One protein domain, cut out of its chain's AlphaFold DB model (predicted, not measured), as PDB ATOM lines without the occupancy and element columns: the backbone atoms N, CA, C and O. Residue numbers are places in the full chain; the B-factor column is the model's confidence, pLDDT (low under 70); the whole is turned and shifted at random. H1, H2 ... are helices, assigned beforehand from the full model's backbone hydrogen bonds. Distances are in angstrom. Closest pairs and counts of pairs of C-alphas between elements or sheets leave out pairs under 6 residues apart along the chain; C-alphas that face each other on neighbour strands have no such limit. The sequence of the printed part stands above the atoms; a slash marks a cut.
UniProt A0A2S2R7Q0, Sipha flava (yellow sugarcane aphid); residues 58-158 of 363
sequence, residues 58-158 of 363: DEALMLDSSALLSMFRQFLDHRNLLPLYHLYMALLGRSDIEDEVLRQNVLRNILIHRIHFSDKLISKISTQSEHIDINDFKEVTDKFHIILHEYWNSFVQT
ATOM      1  N   ASP A  58     218.277 167.248  30.916       88.62
ATOM      2  CA  ASP A  58     217.621 165.982  30.574       88.62
ATOM      3  C   ASP A  58     217.233 165.910  29.096       88.62
ATOM      4  O   ASP A  58     217.484 164.910  28.427       88.62
ATOM      5  N   GLU A  59     216.689 166.996  28.545       86.44
ATOM      6  CA  GLU A  59     216.382 167.070  27.116       86.44
ATOM      7  C   GLU A  59     217.653 166.962  26.268       86.44
ATOM      8  O   GLU A  59     217.655 166.263  25.255       86.44
ATOM      9  N   ALA A  60     218.748 167.597  26.696       86.69
ATOM     10  CA  ALA A  60     220.024 167.528  25.996       86.69
ATOM     11  C   ALA A  60     220.653 166.127  26.023       86.69
ATOM     12  O   ALA A  60     221.260 165.725  25.031       86.69
ATOM     13  N   LEU A  61     220.488 165.364  27.110       86.19
ATOM     14  CA  LEU A  61     220.915 163.961  27.189       86.19
ATOM     15  C   LEU A  61     220.122 163.054  26.242       86.19
ATOM     16  O   LEU A  61     220.663 162.074  25.735       86.19
ATOM     17  N   MET A  62     218.857 163.391  25.984       82.25
ATOM     18  CA  MET A  62     217.982 162.654  25.069       82.25
ATOM     19  C   MET A  62     218.237 162.984  23.594       82.25
ATOM     20  O   MET A  62     217.625 162.365  22.717       82.25
ATOM     21  N   LEU A  63     219.076 163.975  23.292       77.00
ATOM     22  CA  LEU A  63     219.504 164.262  21.931       77.00
ATOM     23  C   LEU A  63     220.648 163.318  21.553       77.00
ATOM     24  O   LEU A  63     221.714 163.356  22.156       77.00
ATOM     25  N   ASP A  64     220.508 162.617  20.430       60.75
ATOM     26  CA  ASP A  64     221.630 161.922  19.776       60.75
ATOM     27  C   ASP A  64     222.662 162.912  19.174       60.75
ATOM     28  O   ASP A  64     223.582 162.533  18.446       60.75
ATOM     29  N   SER A  65     222.508 164.217  19.446       61.50
ATOM     30  CA  SER A  65     223.367 165.290  18.950       61.50
ATOM     31  C   SER A  65     224.708 165.279  19.678       61.50
ATOM     32  O   SER A  65     224.873 165.821  20.774       61.50
ATOM     33  N   SER A  66     225.704 164.698  19.016       67.69
ATOM     34  CA  SER A  66     227.081 164.640  19.502       67.69
ATOM     35  C   SER A  66     227.693 166.021  19.770       67.69
ATOM     36  O   SER A  66     228.546 166.123  20.649       67.69
ATOM     37  N   ALA A  67     227.254 167.083  19.080       86.19
ATOM     38  CA  ALA A  67     227.881 168.406  19.123       86.19
ATOM     39  C   ALA A  67     227.633 169.175  20.435       86.19
ATOM     40  O   ALA A  67     228.591 169.635  21.059       86.19
ATOM     41  N   LEU A  68     226.377 169.277  20.889       89.38
ATOM     42  CA  LEU A  68     226.024 170.002  22.120       89.38
ATOM     43  C   LEU A  68     226.675 169.356  23.346       89.38
ATOM     44  O   LEU A  68     227.370 170.018  24.119       89.38
ATOM     45  N   LEU A  69     226.515 168.037  23.475       89.62
ATOM     46  CA  LEU A  69     227.138 167.281  24.555       89.62
ATOM     47  C   LEU A  69     228.669 167.283  24.438       89.62
ATOM     48  O   LEU A  69     229.343 167.240  25.461       89.62
ATOM     49  N   SER A  70     229.245 167.379  23.232       90.50
ATOM     50  CA  SER A  70     230.698 167.548  23.076       90.50
ATOM     51  C   SER A  70     231.185 168.877  23.637       90.50
ATOM     52  O   SER A  70     232.190 168.891  24.346       90.50
ATOM     53  N   MET A  71     230.476 169.978  23.380       91.44
ATOM     54  CA  MET A  71     230.833 171.269  23.974       91.44
ATOM     55  C   MET A  71     230.633 171.293  25.483       91.44
ATOM     56  O   MET A  71     231.469 171.847  26.196       91.44
ATOM     57  N   PHE A  72     229.589 170.642  25.993       93.88
ATOM     58  CA  PHE A  72     229.419 170.511  27.436       93.88
ATOM     59  C   PHE A  72     230.534 169.667  28.070       93.88
ATOM     60  O   PHE A  72     231.107 170.065  29.080       93.88
ATOM     61  N   ARG A  73     230.933 168.548  27.449       93.56
ATOM     62  CA  ARG A  73     232.091 167.757  27.900       93.56
ATOM     63  C   ARG A  73     233.374 168.583  27.906       93.56
ATOM     64  O   ARG A  73     234.109 168.525  28.884       93.56
ATOM     65  N   GLN A  74     233.614 169.389  26.870       93.56
ATOM     66  CA  GLN A  74     234.748 170.312  26.840       93.56
ATOM     67  C   GLN A  74     234.670 171.329  27.987       93.56
ATOM     68  O   GLN A  74     235.668 171.564  28.661       93.56
ATOM     69  N   PHE A  75     233.495 171.901  28.260       94.44
ATOM     70  CA  PHE A  75     233.282 172.802  29.397       94.44
ATOM     71  C   PHE A  75     233.597 172.132  30.745       94.44
ATOM     72  O   PHE A  75     234.238 172.742  31.604       94.44
ATOM     73  N   LEU A  76     233.182 170.877  30.929       94.62
ATOM     74  CA  LEU A  76     233.466 170.104  32.139       94.62
ATOM     75  C   LEU A  76     234.946 169.735  32.267       94.62
ATOM     76  O   LEU A  76     235.471 169.735  33.379       94.62
ATOM     77  N   ASP A  77     235.623 169.445  31.156       94.06
ATOM     78  CA  ASP A  77     237.040 169.073  31.132       94.06
ATOM     79  C   ASP A  77     237.930 170.194  31.688       94.06
ATOM     80  O   ASP A  77     238.715 169.972  32.606       94.06
ATOM     81  N   HIS A  78     237.680 171.444  31.277       92.12
ATOM     82  CA  HIS A  78     238.373 172.627  31.813       92.12
ATOM     83  C   HIS A  78     238.151 172.837  33.321       92.12
ATOM     84  O   HIS A  78     238.869 173.605  33.961       92.12
ATOM     85  N   ARG A  79     237.147 172.172  33.904       91.00
ATOM     86  CA  ARG A  79     236.794 172.236  35.329       91.00
ATOM     87  C   ARG A  79     237.103 170.937  36.076       91.00
ATOM     88  O   ARG A  79     236.703 170.798  37.229       91.00
ATOM     89  N   ASN A  80     237.813 170.002  35.439       90.81
ATOM     90  CA  ASN A  80     238.125 168.664  35.946       90.81
ATOM     91  C   ASN A  80     236.894 167.796  36.276       90.81
ATOM     92  O   ASN A  80     237.010 166.857  37.052       90.81
ATOM     93  N   LEU A  81     235.721 168.072  35.697       93.06
ATOM     94  CA  LEU A  81     234.455 167.368  35.982       93.06
ATOM     95  C   LEU A  81     234.065 166.338  34.919       93.06
ATOM     96  O   LEU A  81     233.062 165.639  35.067       93.06
ATOM     97  N   LEU A  82     234.847 166.219  33.847       93.38
ATOM     98  CA  LEU A  82     234.600 165.234  32.797       93.38
ATOM     99  C   LEU A  82     234.524 163.782  33.329       93.38
ATOM    100  O   LEU A  82     233.629 163.051  32.896       93.38
ATOM    101  N   PRO A  83     235.364 163.344  34.295       92.00
ATOM    102  CA  PRO A  83     235.233 162.011  34.884       92.00
ATOM    103  C   PRO A  83     233.883 161.775  35.572       92.00
ATOM    104  O   PRO A  83     233.331 160.682  35.456       92.00
ATOM    105  N   LEU A  84     233.321 162.796  36.231       91.88
ATOM    106  CA  LEU A  84     232.011 162.715  36.879       91.88
ATOM    107  C   LEU A  84     230.888 162.518  35.853       91.88
ATOM    108  O   LEU A  84     229.984 161.717  36.077       91.88
ATOM    109  N   TYR A  85     230.972 163.196  34.703       92.06
ATOM    110  CA  TYR A  85     230.035 162.995  33.597       92.06
ATOM    111  C   TYR A  85     230.107 161.571  33.037       92.06
ATOM    112  O   TYR A  85     229.077 160.914  32.909       92.06
ATOM    113  N   HIS A  86     231.307 161.059  32.747       91.12
ATOM    114  CA  HIS A  86     231.456 159.680  32.267       91.12
ATOM    115  C   HIS A  86     230.938 158.658  33.278       91.12
ATOM    116  O   HIS A  86     230.320 157.669  32.891       91.12
ATOM    117  N   LEU A  87     231.160 158.916  34.566       89.94
ATOM    118  CA  LEU A  87     230.666 158.067  35.633       89.94
ATOM    119  C   LEU A  87     229.136 158.072  35.694       89.94
ATOM    120  O   LEU A  87     228.532 157.007  35.725       89.94
ATOM    121  N   TYR A  88     228.507 159.246  35.635       91.38
ATOM    122  CA  TYR A  88     227.054 159.360  35.544       91.38
ATOM    123  C   TYR A  88     226.497 158.601  34.329       91.38
ATOM    124  O   TYR A  88     225.603 157.773  34.485       91.38
ATOM    125  N   MET A  89     227.086 158.788  33.142       89.38
ATOM    126  CA  MET A  89     226.671 158.068  31.931       89.38
ATOM    127  C   MET A  89     226.845 156.547  32.052       89.38
ATOM    128  O   MET A  89     226.040 155.802  31.505       89.38
ATOM    129  N   ALA A  90     227.869 156.074  32.767       87.06
ATOM    130  CA  ALA A  90     228.086 154.648  33.006       87.06
ATOM    131  C   ALA A  90     227.075 154.042  33.994       87.06
ATOM    132  O   ALA A  90     226.806 152.842  33.919       87.06
ATOM    133  N   LEU A  91     226.542 154.855  34.912       86.00
ATOM    134  CA  LEU A  91     225.555 154.452  35.917       86.00
ATOM    135  C   LEU A  91     224.116 154.501  35.381       86.00
ATOM    136  O   LEU A  91     223.260 153.767  35.874       86.00
ATOM    137  N   LEU A  92     223.843 155.322  34.363       84.94
ATOM    138  CA  LEU A  92     222.521 155.420  33.747       84.94
ATOM    139  C   LEU A  92     222.009 154.054  33.260       84.94
ATOM    140  O   LEU A  92     222.664 153.361  32.485       84.94
ATOM    141  N   GLY A  93     220.806 153.686  33.708       74.50
ATOM    142  CA  GLY A  93     220.134 152.441  33.319       74.50
ATOM    143  C   GLY A  93     220.649 151.174  34.011       74.50
ATOM    144  O   GLY A  93     220.142 150.093  33.715       74.50
ATOM    145  N   ARG A  94     221.617 151.278  34.932       79.69
ATOM    146  CA  ARG A  94     222.060 150.152  35.767       79.69
ATOM    147  C   ARG A  94     221.230 150.036  37.046       79.69
ATOM    148  O   ARG A  94     220.626 151.004  37.499       79.69
ATOM    149  N   SER A  95     221.229 148.838  37.626       70.06
ATOM    150  CA  SER A  95     220.613 148.533  38.924       70.06
ATOM    151  C   SER A  95     221.629 148.328  40.051       70.06
ATOM    152  O   SER A  95     221.227 148.255  41.210       70.06
ATOM    153  N   ASP A  96     222.920 148.225  39.726       67.62
ATOM    154  CA  ASP A  96     223.997 147.888  40.657       67.62
ATOM    155  C   ASP A  96     225.375 148.448  40.233       67.62
ATOM    156  O   ASP A  96     225.567 149.012  39.150       67.62
ATOM    157  N   ILE A  97     226.354 148.291  41.134       70.25
ATOM    158  CA  ILE A  97     227.785 148.547  40.906       70.25
ATOM    159  C   ILE A  97     228.530 147.230  41.149       70.25
ATOM    160  O   ILE A  97     229.189 147.050  42.180       70.25
ATOM    161  N   GLU A  98     228.387 146.278  40.230       67.50
ATOM    162  CA  GLU A  98     229.121 145.005  40.305       67.50
ATOM    163  C   GLU A  98     230.615 145.171  39.985       67.50
ATOM    164  O   GLU A  98     231.459 144.484  40.559       67.50
ATOM    165  N   ASP A  99     230.951 146.123  39.113       72.94
ATOM    166  CA  ASP A  99     232.320 146.380  38.668       72.94
ATOM    167  C   ASP A  99     233.152 147.071  39.768       72.94
ATOM    168  O   ASP A  99     232.888 148.212  40.169       72.94
ATOM    169  N   GLU A 100     234.188 146.378  40.252       79.81
ATOM    170  CA  GLU A 100     235.147 146.899  41.230       79.81
ATOM    171  C   GLU A 100     235.820 148.187  40.736       79.81
ATOM    172  O   GLU A 100     236.016 149.127  41.510       79.81
ATOM    173  N   VAL A 101     236.107 148.278  39.435       81.56
ATOM    174  CA  VAL A 101     236.708 149.464  38.817       81.56
ATOM    175  C   VAL A 101     235.732 150.636  38.869       81.56
ATOM    176  O   VAL A 101     236.119 151.753  39.220       81.56
ATOM    177  N   LEU A 102     234.451 150.395  38.577       82.44
ATOM    178  CA  LEU A 102     233.407 151.416  38.653       82.44
ATOM    179  C   LEU A 102     233.256 151.939  40.085       82.44
ATOM    180  O   LEU A 102     233.251 153.149  40.298       82.44
ATOM    181  N   ARG A 103     233.235 151.046  41.076       84.69
ATOM    182  CA  ARG A 103     233.170 151.387  42.504       84.69
ATOM    183  C   ARG A 103     234.358 152.225  42.969       84.69
ATOM    184  O   ARG A 103     234.170 153.256  43.615       84.69
ATOM    185  N   GLN A 104     235.577 151.827  42.609       86.50
ATOM    186  CA  GLN A 104     236.777 152.606  42.920       86.50
ATOM    187  C   GLN A 104     236.734 153.989  42.257       86.50
ATOM    188  O   GLN A 104     237.083 154.989  42.886       86.50
ATOM    189  N   ASN A 105     236.249 154.072  41.015       87.25
ATOM    190  CA  ASN A 105     236.075 155.343  40.316       87.25
ATOM    191  C   ASN A 105     235.015 156.235  40.976       87.25
ATOM    192  O   ASN A 105     235.240 157.444  41.072       87.25
ATOM    193  N   VAL A 106     233.910 155.669  41.479       88.06
ATOM    194  CA  VAL A 106     232.915 156.395  42.287       88.06
ATOM    195  C   VAL A 106     233.578 156.999  43.518       88.06
ATOM    196  O   VAL A 106     233.575 158.219  43.672       88.06
ATOM    197  N   LEU A 107     234.219 156.178  44.353       89.19
ATOM    198  CA  LEU A 107     234.858 156.636  45.593       89.19
ATOM    199  C   LEU A 107     235.930 157.699  45.332       89.19
ATOM    200  O   LEU A 107     235.990 158.719  46.020       89.19
ATOM    201  N   ARG A 108     236.744 157.506  44.291       89.94
ATOM    202  CA  ARG A 108     237.763 158.474  43.885       89.94
ATOM    203  C   ARG A 108     237.149 159.826  43.516       89.94
ATOM    204  O   ARG A 108     237.645 160.851  43.974       89.94
ATOM    205  N   ASN A 109     236.086 159.847  42.711       89.75
ATOM    206  CA  ASN A 109     235.441 161.094  42.290       89.75
ATOM    207  C   ASN A 109     234.671 161.768  43.429       89.75
ATOM    208  O   ASN A 109     234.694 162.994  43.524       89.75
ATOM    209  N   ILE A 110     234.072 160.990  44.335       89.88
ATOM    210  CA  ILE A 110     233.479 161.499  45.579       89.88
ATOM    211  C   ILE A 110     234.519 162.288  46.377       89.88
ATOM    212  O   ILE A 110     234.253 163.417  46.785       89.88
ATOM    213  N   LEU A 111     235.720 161.729  46.553       88.50
ATOM    214  CA  LEU A 111     236.802 162.380  47.292       88.50
ATOM    215  C   LEU A 111     237.358 163.609  46.561       88.50
ATOM    216  O   LEU A 111     237.495 164.670  47.171       88.50
ATOM    217  N   ILE A 112     237.655 163.488  45.261       89.44
ATOM    218  CA  ILE A 112     238.222 164.581  44.448       89.44
ATOM    219  C   ILE A 112     237.283 165.791  44.427       89.44
ATOM    220  O   ILE A 112     237.730 166.920  44.627       89.44
ATOM    221  N   HIS A 113     235.987 165.556  44.221       87.94
ATOM    222  CA  HIS A 113     234.983 166.613  44.109       87.94
ATOM    223  C   HIS A 113     234.302 166.961  45.437       87.94
ATOM    224  O   HIS A 113     233.422 167.817  45.454       87.94
ATOM    225  N   ARG A 114     234.719 166.334  46.548       88.06
ATOM    226  CA  ARG A 114     234.151 166.527  47.894       88.06
ATOM    227  C   ARG A 114     232.626 166.377  47.913       88.06
ATOM    228  O   ARG A 114     231.912 167.187  48.500       88.06
ATOM    229  N   ILE A 115     232.124 165.342  47.245       89.94
ATOM    230  CA  ILE A 115     230.690 165.056  47.181       89.94
ATOM    231  C   ILE A 115     230.264 164.441  48.513       89.94
ATOM    232  O   ILE A 115     230.828 163.446  48.961       89.94
ATOM    233  N   HIS A 116     229.264 165.035  49.157       89.06
ATOM    234  CA  HIS A 116     228.775 164.554  50.444       89.06
ATOM    235  C   HIS A 116     227.729 163.449  50.271       89.06
ATOM    236  O   HIS A 116     226.679 163.680  49.666       89.06
ATOM    237  N   PHE A 117     228.017 162.294  50.870       90.69
ATOM    238  CA  PHE A 117     227.118 161.158  51.073       90.69
ATOM    239  C   PHE A 117     227.131 160.753  52.552       90.69
ATOM    240  O   PHE A 117     228.025 161.161  53.295       90.69
ATOM    241  N   SER A 118     226.148 159.961  52.987       88.44
ATOM    242  CA  SER A 118     226.154 159.419  54.350       88.44
ATOM    243  C   SER A 118     227.329 158.453  54.562       88.44
ATOM    244  O   SER A 118     227.673 157.680  53.667       88.44
ATOM    245  N   ASP A 119     227.915 158.441  55.764       85.56
ATOM    246  CA  ASP A 119     229.044 157.549  56.087       85.56
ATOM    247  C   ASP A 119     228.688 156.068  55.882       85.56
ATOM    248  O   ASP A 119     229.519 155.275  55.442       85.56
ATOM    249  N   LYS A 120     227.420 155.710  56.127       86.62
ATOM    250  CA  LYS A 120     226.869 154.372  55.878       86.62
ATOM    251  C   LYS A 120     226.866 154.011  54.390       86.62
ATOM    252  O   LYS A 120     227.154 152.874  54.033       86.62
ATOM    253  N   LEU A 121     226.526 154.954  53.513       86.44
ATOM    254  CA  LEU A 121     226.560 154.722  52.070       86.44
ATOM    255  C   LEU A 121     228.008 154.593  51.580       86.44
ATOM    256  O   LEU A 121     228.322 153.694  50.804       86.44
ATOM    257  N   ILE A 122     228.914 155.427  52.093       86.81
ATOM    258  CA  ILE A 122     230.343 155.347  51.764       86.81
ATOM    259  C   ILE A 122     230.933 154.001  52.211       86.81
ATOM    260  O   ILE A 122     231.692 153.395  51.451       86.81
ATOM    261  N   SER A 123     230.574 153.492  53.396       84.94
ATOM    262  CA  SER A 123     231.052 152.188  53.876       84.94
ATOM    263  C   SER A 123     230.536 151.028  53.024       84.94
ATOM    264  O   SER A 123     231.326 150.149  52.674       84.94
ATOM    265  N   LYS A 124     229.257 151.063  52.622       85.31
ATOM    266  CA  LYS A 124     228.659 150.082  51.702       85.31
ATOM    267  C   LYS A 124     229.359 150.079  50.345       85.31
ATOM    268  O   LYS A 124     229.757 149.031  49.859       85.31
ATOM    269  N   ILE A 125     229.582 151.259  49.758       83.75
ATOM    270  CA  ILE A 125     230.298 151.384  48.479       83.75
ATOM    271  C   ILE A 125     231.757 150.943  48.631       83.75
ATOM    272  O   ILE A 125     232.329 150.428  47.686       83.75
ATOM    273  N   SER A 126     232.382 151.114  49.796       81.81
ATOM    274  CA  SER A 126     233.781 150.716  50.010       81.81
ATOM    275  C   SER A 126     233.962 149.212  50.233       81.81
ATOM    276  O   SER A 126     235.034 148.679  49.947       81.81
ATOM    277  N   THR A 127     232.938 148.516  50.729       77.88
ATOM    278  CA  THR A 127     233.049 147.122  51.169       77.88
ATOM    279  C   THR A 127     232.408 146.184  50.152       77.88
ATOM    280  O   THR A 127     231.202 146.198  49.952       77.88
ATOM    281  N   GLN A 128     233.202 145.303  49.537       65.12
ATOM    282  CA  GLN A 128     232.734 144.368  48.499       65.12
ATOM    283  C   GLN A 128     231.672 143.359  48.984       65.12
ATOM    284  O   GLN A 128     231.022 142.726  48.159       65.12
ATOM    285  N   SER A 129     231.492 143.208  50.300       56.56
ATOM    286  CA  SER A 129     230.571 142.247  50.914       56.56
ATOM    287  C   SER A 129     229.180 142.799  51.242       56.56
ATOM    288  O   SER A 129     228.280 142.004  51.499       56.56
ATOM    289  N   GLU A 130     228.986 144.123  51.284       63.38
ATOM    290  CA  GLU A 130     227.671 144.714  51.562       63.38
ATOM    291  C   GLU A 130     226.939 144.987  50.245       63.38
ATOM    292  O   GLU A 130     227.392 145.769  49.413       63.38
ATOM    293  N   HIS A 131     225.800 144.320  50.044       69.12
ATOM    294  CA  HIS A 131     224.952 144.539  48.877       69.12
ATOM    295  C   HIS A 131     224.460 145.995  48.867       69.12
ATOM    296  O   HIS A 131     223.722 146.409  49.764       69.12
ATOM    297  N   ILE A 132     224.853 146.761  47.847       75.94
ATOM    298  CA  ILE A 132     224.307 148.097  47.577       75.94
ATOM    299  C   ILE A 132     222.869 147.899  47.110       75.94
ATOM    300  O   ILE A 132     222.633 147.204  46.124       75.94
ATOM    301  N   ASP A 133     221.897 148.439  47.838       77.56
ATOM    302  CA  ASP A 133     220.504 148.320  47.423       77.56
ATOM    303  C   ASP A 133     220.153 149.327  46.312       77.56
ATOM    304  O   ASP A 133     220.895 150.266  46.015       77.56
ATOM    305  N   ILE A 134     219.007 149.118  45.661       79.94
ATOM    306  CA  ILE A 134     218.554 149.955  44.539       79.94
ATOM    307  C   ILE A 134     218.392 151.424  44.968       79.94
ATOM    308  O   ILE A 134     218.595 152.326  44.154       79.94
ATOM    309  N   ASN A 135     218.059 151.688  46.237       84.31
ATOM    310  CA  ASN A 135     217.875 153.049  46.738       84.31
ATOM    311  C   ASN A 135     219.220 153.740  46.975       84.31
ATOM    312  O   ASN A 135     219.374 154.890  46.579       84.31
ATOM    313  N   ASP A 136     220.196 153.036  47.551       83.75
ATOM    314  CA  ASP A 136     221.576 153.509  47.697       83.75
ATOM    315  C   ASP A 136     222.179 153.856  46.318       83.75
ATOM    316  O   ASP A 136     222.789 154.910  46.132       83.75
ATOM    317  N   PHE A 137     221.978 152.985  45.319       82.62
ATOM    318  CA  PHE A 137     222.442 153.211  43.947       82.62
ATOM    319  C   PHE A 137     221.771 154.428  43.299       82.62
ATOM    320  O   PHE A 137     222.423 155.262  42.653       82.62
ATOM    321  N   LYS A 138     220.455 154.542  43.492       86.31
ATOM    322  CA  LYS A 138     219.672 155.682  43.029       86.31
ATOM    323  C   LYS A 138     220.140 156.983  43.680       86.31
ATOM    324  O   LYS A 138     220.293 157.968  42.968       86.31
ATOM    325  N   GLU A 139     220.447 156.982  44.977       90.00
ATOM    326  CA  GLU A 139     220.973 158.154  45.689       90.00
ATOM    327  C   GLU A 139     222.276 158.665  45.053       90.00
ATOM    328  O   GLU A 139     222.419 159.867  44.817       90.00
ATOM    329  N   VAL A 140     223.209 157.766  44.711       88.75
ATOM    330  CA  VAL A 140     224.467 158.133  44.030       88.75
ATOM    331  C   VAL A 140     224.195 158.760  42.664       88.75
ATOM    332  O   VAL A 140     224.725 159.831  42.351       88.75
ATOM    333  N   THR A 141     223.353 158.110  41.862       90.12
ATOM    334  CA  THR A 141     223.036 158.552  40.498       90.12
ATOM    335  C   THR A 141     222.308 159.898  40.498       90.12
ATOM    336  O   THR A 141     222.693 160.803  39.756       90.12
ATOM    337  N   ASP A 142     221.319 160.069  41.382       91.56
ATOM    338  CA  ASP A 142     220.558 161.311  41.543       91.56
ATOM    339  C   ASP A 142     221.476 162.454  42.015       91.56
ATOM    340  O   ASP A 142     221.383 163.582  41.528       91.56
ATOM    341  N   LYS A 143     222.435 162.182  42.913       92.44
ATOM    342  CA  LYS A 143     223.393 163.201  43.367       92.44
ATOM    343  C   LYS A 143     224.312 163.679  42.243       92.44
ATOM    344  O   LYS A 143     224.566 164.880  42.139       92.44
ATOM    345  N   PHE A 144     224.815 162.770  41.405       92.88
ATOM    346  CA  PHE A 144     225.638 163.144  40.250       92.88
ATOM    347  C   PHE A 144     224.836 163.915  39.208       92.88
ATOM    348  O   PHE A 144     225.346 164.900  38.672       92.88
ATOM    349  N   HIS A 145     223.584 163.519  38.971       93.19
ATOM    350  CA  HIS A 145     222.668 164.258  38.106       93.19
ATOM    351  C   HIS A 145     222.497 165.704  38.570       93.19
ATOM    352  O   HIS A 145     222.712 166.611  37.772       93.19
ATOM    353  N   ILE A 146     222.223 165.931  39.860       93.75
ATOM    354  CA  ILE A 146     222.069 167.282  40.426       93.75
ATOM    355  C   ILE A 146     223.321 168.129  40.178       93.75
ATOM    356  O   ILE A 146     223.215 169.256  39.696       93.75
ATOM    357  N   ILE A 147     224.512 167.585  40.455       92.69
ATOM    358  CA  ILE A 147     225.776 168.305  40.244       92.69
ATOM    359  C   ILE A 147     225.950 168.656  38.761       92.69
ATOM    360  O   ILE A 147     226.225 169.804  38.419       92.69
ATOM    361  N   LEU A 148     225.772 167.688  37.858       93.81
ATOM    362  CA  LEU A 148     225.913 167.921  36.417       93.81
ATOM    363  C   LEU A 148     224.873 168.917  35.893       93.81
ATOM    364  O   LEU A 148     225.214 169.760  35.066       93.81
ATOM    365  N   HIS A 149     223.649 168.880  36.416       93.50
ATOM    366  CA  HIS A 149     222.590 169.831  36.101       93.50
ATOM    367  C   HIS A 149     222.951 171.263  36.544       93.50
ATOM    368  O   HIS A 149     222.713 172.222  35.811       93.50
ATOM    369  N   GLU A 150     223.589 171.448  37.703       93.12
ATOM    370  CA  GLU A 150     224.104 172.760  38.128       93.12
ATOM    371  C   GLU A 150     225.190 173.296  37.180       93.12
ATOM    372  O   GLU A 150     225.171 174.471  36.788       93.12
ATOM    373  N   TYR A 151     226.112 172.432  36.745       93.69
ATOM    374  CA  TYR A 151     227.122 172.807  35.753       93.69
ATOM    375  C   TYR A 151     226.523 173.063  34.374       93.69
ATOM    376  O   TYR A 151     226.997 173.953  33.672       93.69
ATOM    377  N   TRP A 152     225.469 172.343  33.998       93.94
ATOM    378  CA  TRP A 152     224.716 172.597  32.778       93.94
ATOM    379  C   TRP A 152     224.086 173.995  32.792       93.94
ATOM    380  O   TRP A 152     224.279 174.766  31.852       93.94
ATOM    381  N   ASN A 153     223.437 174.380  33.896       92.00
ATOM    382  CA  ASN A 153     222.872 175.725  34.064       92.00
ATOM    383  C   ASN A 153     223.930 176.830  33.969       92.00
ATOM    384  O   ASN A 153     223.635 177.939  33.525       92.00
ATOM    385  N   SER A 154     225.163 176.523  34.375       91.56
ATOM    386  CA  SER A 154     226.304 177.424  34.203       91.56
ATOM    387  C   SER A 154     226.792 177.446  32.752       91.56
ATOM    388  O   SER A 154     227.090 178.511  32.222       91.56
ATOM    389  N   PHE A 155     226.847 176.287  32.092       93.06
ATOM    390  CA  PHE A 155     227.273 176.135  30.700       93.06
ATOM    391  C   PHE A 155     226.365 176.884  29.720       93.06
ATOM    392  O   PHE A 155     226.872 177.586  28.847       93.06
ATOM    393  N   VAL A 156     225.040 176.812  29.879       90.88
ATOM    394  CA  VAL A 156     224.099 177.521  28.986       90.88
ATOM    395  C   VAL A 156     224.210 179.050  29.079       90.88
ATOM    396  O   VAL A 156     223.735 179.761  28.199       90.88
ATOM    397  N   GLN A 157     224.881 179.563  30.114       88.69
ATOM    398  CA  GLN A 157     225.193 180.984  30.313       88.69
ATOM    399  C   GLN A 157     226.614 181.348  29.843       88.69
ATOM    400  O   GLN A 157     227.190 182.329  30.306       88.69
ATOM    401  N   THR A 158     227.216 180.550  28.958       89.38
ATOM    402  CA  THR A 158     228.556 180.813  28.409       89.38
ATOM    403  C   THR A 158     228.508 181.266  26.956       89.38
ATOM    404  O   THR A 158     227.560 180.989  26.216       89.38
TER     405      THR A 158
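What this domain is: This is residues 58 to 158 of the 363 residues of a protein of Sipha flava (yellow sugarcane aphid) (UniProt A0A2S2R7Q0). One long helix, H6, runs along the length of an elongated body, and a chain of shorter helices covers one side of it: H3 packs slantwise on its middle, and H2 crosses it near its last residues. H4 packs on H3, farther out from H6, and folds back into H5, which comes near the first residues of H6; the short H1 sits by the beginning of H2. The printed part has 101 residues with six named helices, H1 to H6 in order, and no named strand, and its class is all helix. It is compact, with a radius of gyration of the C-alphas of 14.1 A, and spans 43 by 25 by 20 A.

How they stand to each other: H6, residues 134 to 155, touches H3, residues 82 to 91, with its residues 141 to 148 alone; the closest C-alphas, of Tyr 88 and Phe 144, are 6.2 A apart. These two run opposite ways at a steep tilt of 38 degrees. Residues 151 to 155 of H6 touch residues 72 to 76 of H2, residues 66 to 77, about perpendicular at 88 degrees, closest at C-alphas 72 and 155, 6.8 A apart. H2 also touches H3, with residues 73 to 76 alone, at a steep tilt of 56 degrees; the closest C-alphas, of Leu 76 and Leu 82, are 5.0 A apart. H4, residues 100 to 112, forms a hairpin with H3 at 41 degrees, the closest C-alphas, of Leu 84 and Asn 109, being 6.6 A apart. H4 and H5, residues 119 to 126, form another hairpin, touching at C-alphas 103 and 125, 6.6 A apart. H5 and H6 are close but not clearly touching, with C-alphas 121 and 136 6.7 A apart, while H4 and H6 are apart. H1, residues 58 to 61, and H2 only just touch, only at the corner, with 3 pairs of C-alphas within 8 A, the closest being Ala 60 and Leu 69 at 7.3 A. In H2, H3, H4, H5 and H6 every O i to N i+4 pair is within hydrogen-bond range; H1 is too short for such a pair.

Where its parts are: H6 is 30.9 A long, from C-alpha 134 at (218.554, 149.955, 44.539) to C-alpha 155 at (227.273, 176.135, 30.700). H4 measures 18.2 A, H2 15.9 A, H3 14.4 A, H5 10.3 A and H1 5.1 A. H1 begins at C-alpha 58, (217.621, 165.982, 30.574).

The domain as a whole: The C-alphas farthest apart, of Ser 129 and Thr 158, are 44.7 A apart. The printed part has no cut and no long link, and residues 62 to 67 stand free. The mean pLDDT of the printed part is 85.7; residues 64 to 66, 96, 98 and 128 to 131 are under 70.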